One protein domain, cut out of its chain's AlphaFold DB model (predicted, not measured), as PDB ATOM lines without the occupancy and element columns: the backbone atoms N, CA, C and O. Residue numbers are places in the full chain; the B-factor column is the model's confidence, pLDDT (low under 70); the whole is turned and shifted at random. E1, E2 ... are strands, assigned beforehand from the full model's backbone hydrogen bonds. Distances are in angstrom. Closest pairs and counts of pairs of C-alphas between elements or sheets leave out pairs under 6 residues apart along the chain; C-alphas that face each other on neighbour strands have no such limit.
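Overview. This is residues 17 to 95 of the 105 residues of an uncharacterized protein of Akkermansia muciniphila (UniProt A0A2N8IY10). What does one see first? A curled, trough-like sheet of five antiparallel strands, E1 to E5, takes up one part of an elongated domain, and a small sheet of three antiparallel strands, E6 to E8, lies toward the other end. The long link, residues 61 to 71, loops over the hollow side of the larger sheet to reach the small one. What is it made of? The 79 printed residues include eight named strands and no named helix, so ordered across the sheets as along the chain: E1, E2, E3, E4, E5 and then E6, E7, E8. The class is all strand, though under half of the residues are in named elements; the whole is compact, with a radius of gyration of the C-alphas of 12.5 A and spans of 38 by 22 by 20 A.

Arrangement. How does the larger sheet begin? E1, residues 17 to 19, and E2, residues 22 to 28, form a hairpin, with N 17 and O 24 2.8 A apart. E2 is staggered: its residues 22 to 24 pair with E1, and 25 to 28 with E3, residues 34 to 38, where N 27 and O 36 are 2.8 A apart. How does it go on? E3 and E4, residues 44 to 50, are antiparallel at 173 degrees, with N 48 and O 35 2.8 A apart. E4 and E5, residues 56 to 60, have N 49 and O 57 2.9 A apart, and these five strands form a meander, each the antiparallel neighbour of the one before. What of the second sheet? E6, residues 72 to 74, E7, residues 79 to 82, and E8, residues 85 to 88, form another meander, with N 81 and O 72 2.8 A apart and N 80 and O 87 2.9 A apart. E5 and E6 are apart.

Along the chain. Where does the first strand begin? C-alpha 17 of E1 is at (3.490, 15.590, 59.097). Which strands are longer? E2 measures 19.5 A from first to last C-alpha, E4 16.9 A, E5 13.2 A and E3 10.8 A. Where does the last strand end? C-alpha 88 of E8 is at (7.869, 8.983, 82.027), and residues 87 to 88 pair antiparallel with residues 93 to 94.

Size, cuts and confidence. How large is it? The two C-alphas farthest apart, those of Gln 41 and Ile 95, are 39.3 A apart. Is anything missing or uncertain? The printed part has no cut, its mean pLDDT is 92.7, and no printed residue is under 70. Which link is long? The link from E5 to E6 is long, with 11 residues, and the other six are tight.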
ATOM      1  N   LEU A  17       4.165  16.876  59.127       92.75
ATOM      2  CA  LEU A  17       3.490  15.590  59.097       92.75
ATOM      3  C   LEU A  17       2.544  15.553  57.897       92.75
ATOM      4  O   LEU A  17       1.730  16.450  57.703       92.75
ATOM      5  N   VAL A  18       2.613  14.476  57.114       93.38
ATOM      6  CA  VAL A  18       1.586  14.162  56.114       93.38
ATOM      7  C   VAL A  18       0.746  12.991  56.613       93.38
ATOM      8  O   VAL A  18       1.274  11.880  56.775       93.38
ATOM      9  N   GLN A  19      -0.548  13.240  56.819       92.81
ATOM     10  CA  GLN A  19      -1.537  12.284  57.322       92.81
ATOM     11  C   GLN A  19      -2.854  12.464  56.559       92.81
ATOM     12  O   GLN A  19      -3.328  13.581  56.393       92.81
ATOM     13  N   GLY A  20      -3.435  11.370  56.053       92.06
ATOM     14  CA  GLY A  20      -4.722  11.428  55.344       92.06
ATOM     15  C   GLY A  20      -4.740  12.342  54.110       92.06
ATOM     16  O   GLY A  20      -5.768  12.941  53.829       92.06
ATOM     17  N   ALA A  21      -3.611  12.472  53.398       91.81
ATOM     18  CA  ALA A  21      -3.398  13.427  52.298       91.81
ATOM     19  C   ALA A  21      -3.418  14.923  52.688       91.81
ATOM     20  O   ALA A  21      -3.333  15.778  51.809       91.81
ATOM     21  N   SER A  22      -3.438  15.238  53.985       93.75
ATOM     22  CA  SER A  22      -3.279  16.594  54.516       93.75
ATOM     23  C   SER A  22      -1.847  16.831  54.997       93.75
ATOM     24  O   SER A  22      -1.203  15.923  55.531       93.75
ATOM     25  N   LEU A  23      -1.358  18.058  54.802       93.62
ATOM     26  CA  LEU A  23      -0.087  18.541  55.339       93.62
ATOM     27  C   LEU A  23      -0.339  19.288  56.649       93.62
ATOM     28  O   LEU A  23      -1.198  20.168  56.702       93.62
ATOM     29  N   TYR A  24       0.462  18.964  57.655       96.12
ATOM     30  CA  TYR A  24       0.508  19.645  58.937       96.12
ATOM     31  C   TYR A  24       1.930  20.116  59.229       96.12
ATOM     32  O   TYR A  24       2.882  19.384  58.960       96.12
ATOM     33  N   CYS A  25       2.080  21.307  59.795       95.12
ATOM     34  CA  CYS A  25       3.371  21.911  60.116       95.12
ATOM     35  C   CYS A  25       3.531  22.059  61.630       95.12
ATOM     36  O   CYS A  25       2.610  22.507  62.310       95.12
ATOM     37  N   TYR A  26       4.705  21.709  62.152       95.12
ATOM     38  CA  TYR A  26       5.007  21.803  63.578       95.12
ATOM     39  C   TYR A  26       5.495  23.205  63.962       95.12
ATOM     40  O   TYR A  26       6.457  23.715  63.388       95.12
ATOM     41  N   GLY A  27       4.861  23.803  64.970       95.06
ATOM     42  CA  GLY A  27       5.373  24.937  65.732       95.06
ATOM     43  C   GLY A  27       6.117  24.431  66.965       95.06
ATOM     44  O   GLY A  27       5.565  23.657  67.747       95.06
ATOM     45  N   VAL A  28       7.378  24.838  67.123       94.12
ATOM     46  CA  VAL A  28       8.245  24.378  68.218       94.12
ATOM     47  C   VAL A  28       8.769  25.539  69.051       94.12
ATOM     48  O   VAL A  28       9.107  26.597  68.518       94.12
ATOM     49  N   ASP A  29       8.875  25.321  70.360       91.94
ATOM     50  CA  ASP A  29       9.504  26.267  71.280       91.94
ATOM     51  C   ASP A  29      11.047  26.191  71.234       91.94
ATOM     52  O   ASP A  29      11.652  25.393  70.510       91.94
ATOM     53  N   PHE A  30      11.717  27.017  72.045       88.31
ATOM     54  CA  PHE A  30      13.183  27.034  72.135       88.31
ATOM     55  C   PHE A  30      13.783  25.712  72.656       88.31
ATOM     56  O   PHE A  30      14.897  25.339  72.285       88.31
ATOM     57  N   ASN A  31      13.034  24.983  73.485       88.88
ATOM     58  CA  ASN A  31      13.410  23.667  74.000       88.88
ATOM     59  C   ASN A  31      13.043  22.530  73.034       88.88
ATOM     60  O   ASN A  31      13.324  21.365  73.328       88.88
ATOM     61  N   LYS A  32      12.508  22.877  71.855       90.00
ATOM     62  CA  LYS A  32      12.094  21.983  70.769       90.00
ATOM     63  C   LYS A  32      10.843  21.169  71.094       90.00
ATOM     64  O   LYS A  32      10.596  20.163  70.433       90.00
ATOM     65  N   ASN A  33      10.060  21.580  72.087       94.19
ATOM     66  CA  ASN A  33       8.749  20.993  72.324       94.19
ATOM     67  C   ASN A  33       7.796  21.471  71.235       94.19
ATOM     68  O   ASN A  33       7.775  22.661  70.921       94.19
ATOM     69  N   VAL A  34       6.990  20.566  70.685       95.56
ATOM     70  CA  VAL A  34       5.887  20.961  69.802       95.56
ATOM     71  C   VAL A  34       4.834  21.676  70.639       95.56
ATOM     72  O   VAL A  34       4.167  21.026  71.439       95.56
ATOM     73  N   SER A  35       4.685  22.987  70.464       96.31
ATOM     74  CA  SER A  35       3.643  23.779  71.129       96.31
ATOM     75  C   SER A  35       2.345  23.770  70.331       96.31
ATOM     76  O   SER A  35       1.265  23.723  70.909       96.31
ATOM     77  N   GLU A  36       2.439  23.789  69.002       96.88
ATOM     78  CA  GLU A  36       1.299  23.932  68.097       96.88
ATOM     79  C   GLU A  36       1.518  23.101  66.829       96.88
ATOM     80  O   GLU A  36       2.647  22.889  66.383       96.88
ATOM     81  N   VAL A  37       0.430  22.637  66.223       97.44
ATOM     82  CA  VAL A  37       0.431  21.969  64.921       97.44
ATOM     83  C   VAL A  37      -0.578  22.671  64.031       97.44
ATOM     84  O   VAL A  37      -1.756  22.749  64.375       97.44
ATOM     85  N   PHE A  38      -0.122  23.168  62.888       97.31
ATOM     86  CA  PHE A  38      -0.933  23.943  61.953       97.31
ATOM     87  C   PHE A  38      -1.353  23.094  60.760       97.31
ATOM     88  O   PHE A  38      -0.547  22.315  60.254       97.31
ATOM     89  N   ASP A  39      -2.584  23.255  60.285       96.31
ATOM     90  CA  ASP A  39      -3.012  22.715  58.995       96.31
ATOM     91  C   ASP A  39      -2.508  23.566  57.812       96.31
ATOM     92  O   ASP A  39      -1.839  24.591  57.975       96.31
ATOM     93  N   ALA A  40      -2.836  23.143  56.589       93.69
ATOM     94  CA  ALA A  40      -2.430  23.830  55.363       93.69
ATOM     95  C   ALA A  40      -3.014  25.251  55.218       93.69
ATOM     96  O   ALA A  40      -2.535  26.028  54.391       93.69
ATOM     97  N   GLN A  41      -4.045  25.592  55.991       95.44
ATOM     98  CA  GLN A  41      -4.684  26.903  56.021       95.44
ATOM     99  C   GLN A  41      -4.104  27.802  57.127       95.44
ATOM    100  O   GLN A  41      -4.494  28.964  57.225       95.44
ATOM    101  N   GLY A  42      -3.171  27.292  57.939       94.56
ATOM    102  CA  GLY A  42      -2.594  28.008  59.077       94.56
ATOM    103  C   GLY A  42      -3.477  27.991  60.325       94.56
ATOM    104  O   GLY A  42      -3.248  28.781  61.239       94.56
ATOM    105  N   THR A  43      -4.482  27.114  60.384       96.69
ATOM    106  CA  THR A  43      -5.324  26.934  61.573       96.69
ATOM    107  C   THR A  43      -4.672  25.935  62.523       96.69
ATOM    108  O   THR A  43      -4.055  24.964  62.086       96.69
ATOM    109  N   ILE A  44      -4.813  26.152  63.831       97.31
ATOM    110  CA  ILE A  44      -4.300  25.237  64.858       97.31
ATOM    111  C   ILE A  44      -5.135  23.949  64.852       97.31
ATOM    112  O   ILE A  44      -6.307  23.952  65.223       97.31
ATOM    113  N   ALA A  45      -4.514  22.846  64.444       97.38
ATOM    114  CA  ALA A  45      -5.081  21.501  64.462       97.38
ATOM    115  C   ALA A  45      -4.841  20.776  65.800       97.38
ATOM    116  O   ALA A  45      -5.649  19.932  66.199       97.38
ATOM    117  N   ALA A  46      -3.747  21.113  66.489       97.38
ATOM    118  CA  ALA A  46      -3.465  20.711  67.865       97.38
ATOM    119  C   ALA A  46      -2.591  21.754  68.574       97.38
ATOM    120  O   ALA A  46      -1.769  22.408  67.930       97.38
ATOM    121  N   ALA A  47      -2.738  21.880  69.891       97.25
ATOM    122  CA  ALA A  47      -1.858  22.691  70.734       97.25
ATOM    123  C   ALA A  47      -1.577  21.984  72.060       97.25
ATOM    124  O   ALA A  47      -2.437  21.251  72.556       97.25
ATOM    125  N   TYR A  48      -0.390  22.211  72.618       96.88
ATOM    126  CA  TYR A  48       0.121  21.511  73.789       96.88
ATOM    127  C   TYR A  48       0.723  22.473  74.809       96.88
ATOM    128  O   TYR A  48       1.587  23.286  74.481       96.88
ATOM    129  N   ASP A  49       0.334  22.285  76.065       96.12
ATOM    130  CA  ASP A  49       0.949  22.909  77.230       96.12
ATOM    131  C   ASP A  49       1.685  21.848  78.046       96.12
ATOM    132  O   ASP A  49       1.111  20.817  78.412       96.12
ATOM    133  N   TYR A  50       2.955  22.107  78.357       95.88
ATOM    134  CA  TYR A  50       3.803  21.170  79.089       95.88
ATOM    135  C   TYR A  50       4.165  21.693  80.475       95.88
ATOM    136  O   TYR A  50       4.506  22.860  80.668       95.88
ATOM    137  N   SER A  51       4.185  20.784  81.445       94.44
ATOM    138  CA  SER A  51       4.873  21.001  82.712       94.44
ATOM    139  C   SER A  51       6.400  20.983  82.515       94.44
ATOM    140  O   SER A  51       6.889  20.498  81.490       94.44
ATOM    141  N   PRO A  52       7.198  21.425  83.506       93.25
ATOM    142  CA  PRO A  52       8.662  21.429  83.403       93.25
ATOM    143  C   PRO A  52       9.308  20.065  83.109       93.25
ATOM    144  O   PRO A  52      10.440  20.022  82.631       93.25
ATOM    145  N   TYR A  53       8.608  18.964  83.395       93.81
ATOM    146  CA  TYR A  53       9.071  17.594  83.148       93.81
ATOM    147  C   TYR A  53       8.294  16.897  82.021       93.81
ATOM    148  O   TYR A  53       8.384  15.686  81.867       93.81
ATOM    149  N   GLY A  54       7.531  17.647  81.226       93.12
ATOM    150  CA  GLY A  54       6.903  17.147  80.005       93.12
ATOM    151  C   GLY A  54       5.546  16.478  80.177       93.12
ATOM    152  O   GLY A  54       5.042  15.906  79.215       93.12
ATOM    153  N   ALA A  55       4.932  16.543  81.364       93.81
ATOM    154  CA  ALA A  55       3.521  16.184  81.481       93.81
ATOM    155  C   ALA A  55       2.706  17.163  80.627       93.81
ATOM    156  O   ALA A  55       2.863  18.373  80.781       93.81
ATOM    157  N   VAL A  56       1.876  16.641  79.728       94.31
ATOM    158  CA  VAL A  56       1.247  17.422  78.661       94.31
ATOM    159  C   VAL A  56      -0.262  17.521  78.855       94.31
ATOM    160  O   VAL A  56      -0.914  16.565  79.270       94.31
ATOM    161  N   THR A  57      -0.819  18.685  78.538       94.19
ATOM    162  CA  THR A  57      -2.250  18.865  78.269       94.19
ATOM    163  C   THR A  57      -2.395  19.320  76.824       94.19
ATOM    164  O   THR A  57      -1.718  20.255  76.407       94.19
ATOM    165  N   GLY A  58      -3.234  18.633  76.051       94.19
ATOM    166  CA  GLY A  58      -3.441  18.909  74.630       94.19
ATOM    167  C   GLY A  58      -4.850  19.408  74.322       94.19
ATOM    168  O   GLY A  58      -5.807  19.088  75.028       94.19
ATOM    169  N   THR A  59      -4.982  20.156  73.233       95.25
ATOM    170  CA  THR A  59      -6.263  20.507  72.604       95.25
ATOM    171  C   THR A  59      -6.241  20.148  71.120       95.25
ATOM    172  O   THR A  59      -5.172  19.946  70.543       95.25
ATOM    173  N   GLY A  60      -7.420  20.082  70.496       93.19
ATOM    174  CA  GLY A  60      -7.579  19.631  69.112       93.19
ATOM    175  C   GLY A  60      -7.863  18.131  69.010       93.19
ATOM    176  O   GLY A  60      -7.976  17.434  70.016       93.19
ATOM    177  N   SER A  61      -8.042  17.647  67.782       90.00
ATOM    178  CA  SER A  61      -8.365  16.239  67.490       90.00
ATOM    179  C   SER A  61      -7.302  15.535  66.648       90.00
ATOM    180  O   SER A  61      -7.441  14.351  66.340       90.00
ATOM    181  N   LEU A  62      -6.243  16.252  66.255       94.19
ATOM    182  CA  LEU A  62      -5.142  15.682  65.496       94.19
ATOM    183  C   LEU A  62      -4.260  14.827  66.412       94.19
ATOM    184  O   LEU A  62      -3.537  15.345  67.261       94.19
ATOM    185  N   VAL A  63      -4.286  13.516  66.188       91.62
ATOM    186  CA  VAL A  63      -3.356  12.572  66.819       91.62
ATOM    187  C   VAL A  63      -2.073  12.525  66.002       91.62
ATOM    188  O   VAL A  63      -2.092  12.180  64.816       91.62
ATOM    189  N   GLN A  64      -0.955  12.860  66.641       92.12
ATOM    190  CA  GLN A  64       0.355  12.941  66.007       92.12
ATOM    191  C   GLN A  64       1.466  12.521  66.988       92.12
ATOM    192  O   GLN A  64       1.316  12.732  68.193       92.12
ATOM    193  N   PRO A  65       2.575  11.937  66.499       90.62
ATOM    194  CA  PRO A  65       3.503  11.219  67.363       90.62
ATOM    195  C   PRO A  65       4.639  12.063  67.953       90.62
ATOM    196  O   PRO A  65       5.373  11.535  68.764       90.62
ATOM    197  N   VAL A  66       4.856  13.323  67.577       92.25
ATOM    198  CA  VAL A  66       6.031  14.123  67.980       92.25
ATOM    199  C   VAL A  66       5.617  15.237  68.935       92.25
ATOM    200  O   VAL A  66       4.887  16.140  68.544       92.25
ATOM    201  N   GLN A  67       6.102  15.229  70.175       93.62
ATOM    202  CA  GLN A  67       5.685  16.217  71.180       93.62
ATOM    203  C   GLN A  67       6.872  16.786  71.967       93.62
ATOM    204  O   GLN A  67       7.636  17.618  71.464       93.62
ATOM    205  N   TRP A  68       7.025  16.343  73.214       92.50
ATOM    206  CA  TRP A  68       8.042  16.798  74.149       92.50
ATOM    207  C   TRP A  68       9.453  16.535  73.615       92.50
ATOM    208  O   TRP A  68       9.764  15.432  73.165       92.50
ATOM    209  N   SER A  69      10.319  17.551  73.672       90.50
ATOM    210  CA  SER A  69      11.716  17.507  73.216       90.50
ATOM    211  C   SER A  69      11.912  17.144  71.729       90.50
ATOM    212  O   SER A  69      13.032  16.872  71.276       90.50
ATOM    213  N   GLY A  70      10.825  17.160  70.950       88.12
ATOM    214  CA  GLY A  70      10.809  16.706  69.564       88.12
ATOM    215  C   GLY A  70      10.993  15.192  69.424       88.12
ATOM    216  O   GLY A  70      11.528  14.744  68.410       88.12
ATOM    217  N   GLU A  71      10.606  14.434  70.450       89.25
ATOM    218  CA  GLU A  71      10.672  12.975  70.496       89.25
ATOM    219  C   GLU A  71       9.283  12.343  70.362       89.25
ATOM    220  O   GLU A  71       8.250  13.019  70.454       89.25
ATOM    221  N   MET A  72       9.275  11.029  70.139       90.38
ATOM    222  CA  MET A  72       8.046  10.272  69.927       90.38
ATOM    223  C   MET A  72       7.257  10.141  71.233       90.38
ATOM    224  O   MET A  72       7.777   9.626  72.221       90.38
ATOM    225  N   HIS A  73       6.005  10.575  71.231       91.62
ATOM    226  CA  HIS A  73       5.053  10.399  72.311       91.62
ATOM    227  C   HIS A  73       4.116   9.231  72.012       91.62
ATOM    228  O   HIS A  73       3.509   9.154  70.943       91.62
ATOM    229  N   ASP A  74       4.003   8.336  72.984       89.31
ATOM    230  CA  ASP A  74       3.021   7.263  73.001       89.31
ATOM    231  C   ASP A  74       1.829   7.716  73.850       89.31
ATOM    232  O   ASP A  74       1.955   7.858  75.068       89.31
ATOM    233  N   GLU A  75       0.694   7.975  73.199       86.75
ATOM    234  CA  GLU A  75      -0.525   8.462  73.854       86.75
ATOM    235  C   GLU A  75      -1.166   7.397  74.760       86.75
ATOM    236  O   GLU A  75      -1.714   7.735  75.808       86.75
ATOM    237  N   GLU A  76      -1.061   6.111  74.406       87.62
ATOM    238  CA  GLU A  76      -1.647   5.016  75.188       87.62
ATOM    239  C   GLU A  76      -0.895   4.824  76.510       87.62
ATOM    240  O   GLU A  76      -1.502   4.624  77.564       87.62
ATOM    241  N   LEU A  77       0.435   4.921  76.465       88.88
ATOM    242  CA  LEU A  77       1.295   4.751  77.637       88.88
ATOM    243  C   LEU A  77       1.601   6.067  78.366       88.88
ATOM    244  O   LEU A  77       2.106   6.036  79.492       88.88
ATOM    245  N   ALA A  78       1.321   7.210  77.739       90.88
ATOM    246  CA  ALA A  78       1.750   8.542  78.159       90.88
ATOM    247  C   ALA A  78       3.277   8.650  78.371       90.88
ATOM    248  O   ALA A  78       3.748   9.291  79.314       90.88
ATOM    249  N   LEU A  79       4.062   8.008  77.499       92.81
ATOM    250  CA  LEU A  79       5.527   7.958  77.576       92.81
ATOM    251  C   LEU A  79       6.187   8.693  76.413       92.81
ATOM    252  O   LEU A  79       5.593   8.878  75.355       92.81
ATOM    253  N   VAL A  80       7.443   9.092  76.610       91.62
ATOM    254  CA  VAL A  80       8.278   9.686  75.559       91.62
ATOM    255  C   VAL A  80       9.429   8.743  75.240       91.62
ATOM    256  O   VAL A  80      10.193   8.346  76.124       91.62
ATOM    257  N   TYR A  81       9.555   8.368  73.976       89.50
ATOM    258  CA  TYR A  81      10.554   7.430  73.496       89.50
ATOM    259  C   TYR A  81      11.774   8.157  72.929       89.50
ATOM    260  O   TYR A  81      11.704   8.806  71.890       89.50
ATOM    261  N   TYR A  82      12.912   7.978  73.598       87.38
ATOM    262  CA  TYR A  82      14.227   8.498  73.220       87.38
ATOM    263  C   TYR A  82      15.112   7.383  72.649       87.38
ATOM    264  O   TYR A  82      16.214   7.151  73.155       87.38
ATOM    265  N   ASN A  83      14.631   6.664  71.630       81.38
ATOM    266  CA  ASN A  83      15.315   5.577  70.899       81.38
ATOM    267  C   ASN A  83      15.726   4.340  71.715       81.38
ATOM    268  O   ASN A  83      15.434   3.213  71.353       81.38
ATOM    269  N   TYR A  84      16.440   4.524  72.812       81.56
ATOM    270  CA  TYR A  84      16.926   3.455  73.674       81.56
ATOM    271  C   TYR A  84      16.291   3.504  75.055       81.56
ATOM    272  O   TYR A  84      16.480   2.586  75.853       81.56
ATOM    273  N   ARG A  85      15.569   4.584  75.373       88.12
ATOM    274  CA  ARG A  85      14.939   4.768  76.675       88.12
ATOM    275  C   ARG A  85      13.534   5.322  76.574       88.12
ATOM    276  O   ARG A  85      13.261   6.182  75.743       88.12
ATOM    277  N   TYR A  86      12.687   4.866  77.485       90.81
ATOM    278  CA  TYR A  86      11.378   5.443  77.735       90.81
ATOM    279  C   TYR A  86      11.468   6.384  78.929       90.81
ATOM    280  O   TYR A  86      11.920   6.009  80.016       90.81
ATOM    281  N   TYR A  87      11.050   7.618  78.706       93.50
ATOM    282  CA  TYR A  87      10.892   8.640  79.720       93.50
ATOM    283  C   TYR A  87       9.423   8.715  80.130       93.50
ATOM    284  O   TYR A  87       8.539   8.735  79.276       93.50
ATOM    285  N   ASN A  88       9.175   8.752  81.434       94.50
ATOM    286  CA  ASN A  88       7.869   8.983  82.027       94.50
ATOM    287  C   ASN A  88       7.765  10.465  82.429       94.50
ATOM    288  O   ASN A  88       8.369  10.852  83.438       94.50
ATOM    289  N   PRO A  89       6.994  11.286  81.694       93.19
ATOM    290  CA  PRO A  89       6.865  12.711  81.985       93.19
ATOM    291  C   PRO A  89       6.064  13.016  83.253       93.19
ATOM    292  O   PRO A  89       6.241  14.070  83.859       93.19
ATOM    293  N   LYS A  90       5.203  12.089  83.691       91.81
ATOM    294  CA  LYS A  90       4.420  12.241  84.925       91.81
ATOM    295  C   LYS A  90       5.322  12.302  86.156       91.81
ATOM    296  O   LYS A  90       5.110  13.134  87.032       91.81
ATOM    297  N   ASP A  91       6.332  11.436  86.194       91.31
ATOM    298  CA  ASP A  91       7.260  11.321  87.325       91.31
ATOM    299  C   ASP A  91       8.620  11.985  87.047       91.31
ATOM    300  O   ASP A  91       9.473  12.062  87.934       91.31
ATOM    301  N   GLY A  92       8.839  12.434  85.809       91.50
ATOM    302  CA  GLY A  92      10.077  13.047  85.345       91.50
ATOM    303  C   GLY A  92      11.273  12.091  85.308       91.50
ATOM    304  O   GLY A  92      12.402  12.511  85.568       91.50
ATOM    305  N   ARG A  93      11.055  10.793  85.046       93.12
ATOM    306  CA  ARG A  93      12.072   9.734  85.214       93.12
ATOM    307  C   ARG A  93      12.178   8.796  84.020       93.12
ATOM    308  O   ARG A  93      11.197   8.499  83.351       93.12
ATOM    309  N   TRP A  94      13.376   8.256  83.811       91.94
ATOM    310  CA  TRP A  94      13.607   7.142  82.891       91.94
ATOM    311  C   TRP A  94      13.081   5.833  83.485       91.94
ATOM    312  O   TRP A  94      13.350   5.533  84.649       91.94
ATOM    313  N   ILE A  95      12.358   5.050  82.686       89.69
ATOM    314  CA  ILE A  95      11.810   3.753  83.108       89.69
ATOM    315  C   ILE A  95      12.884   2.666  83.051       89.69
ATOM    316  O   ILE A  95      12.947   1.796  83.917       89.69
TER     317      ILE A  95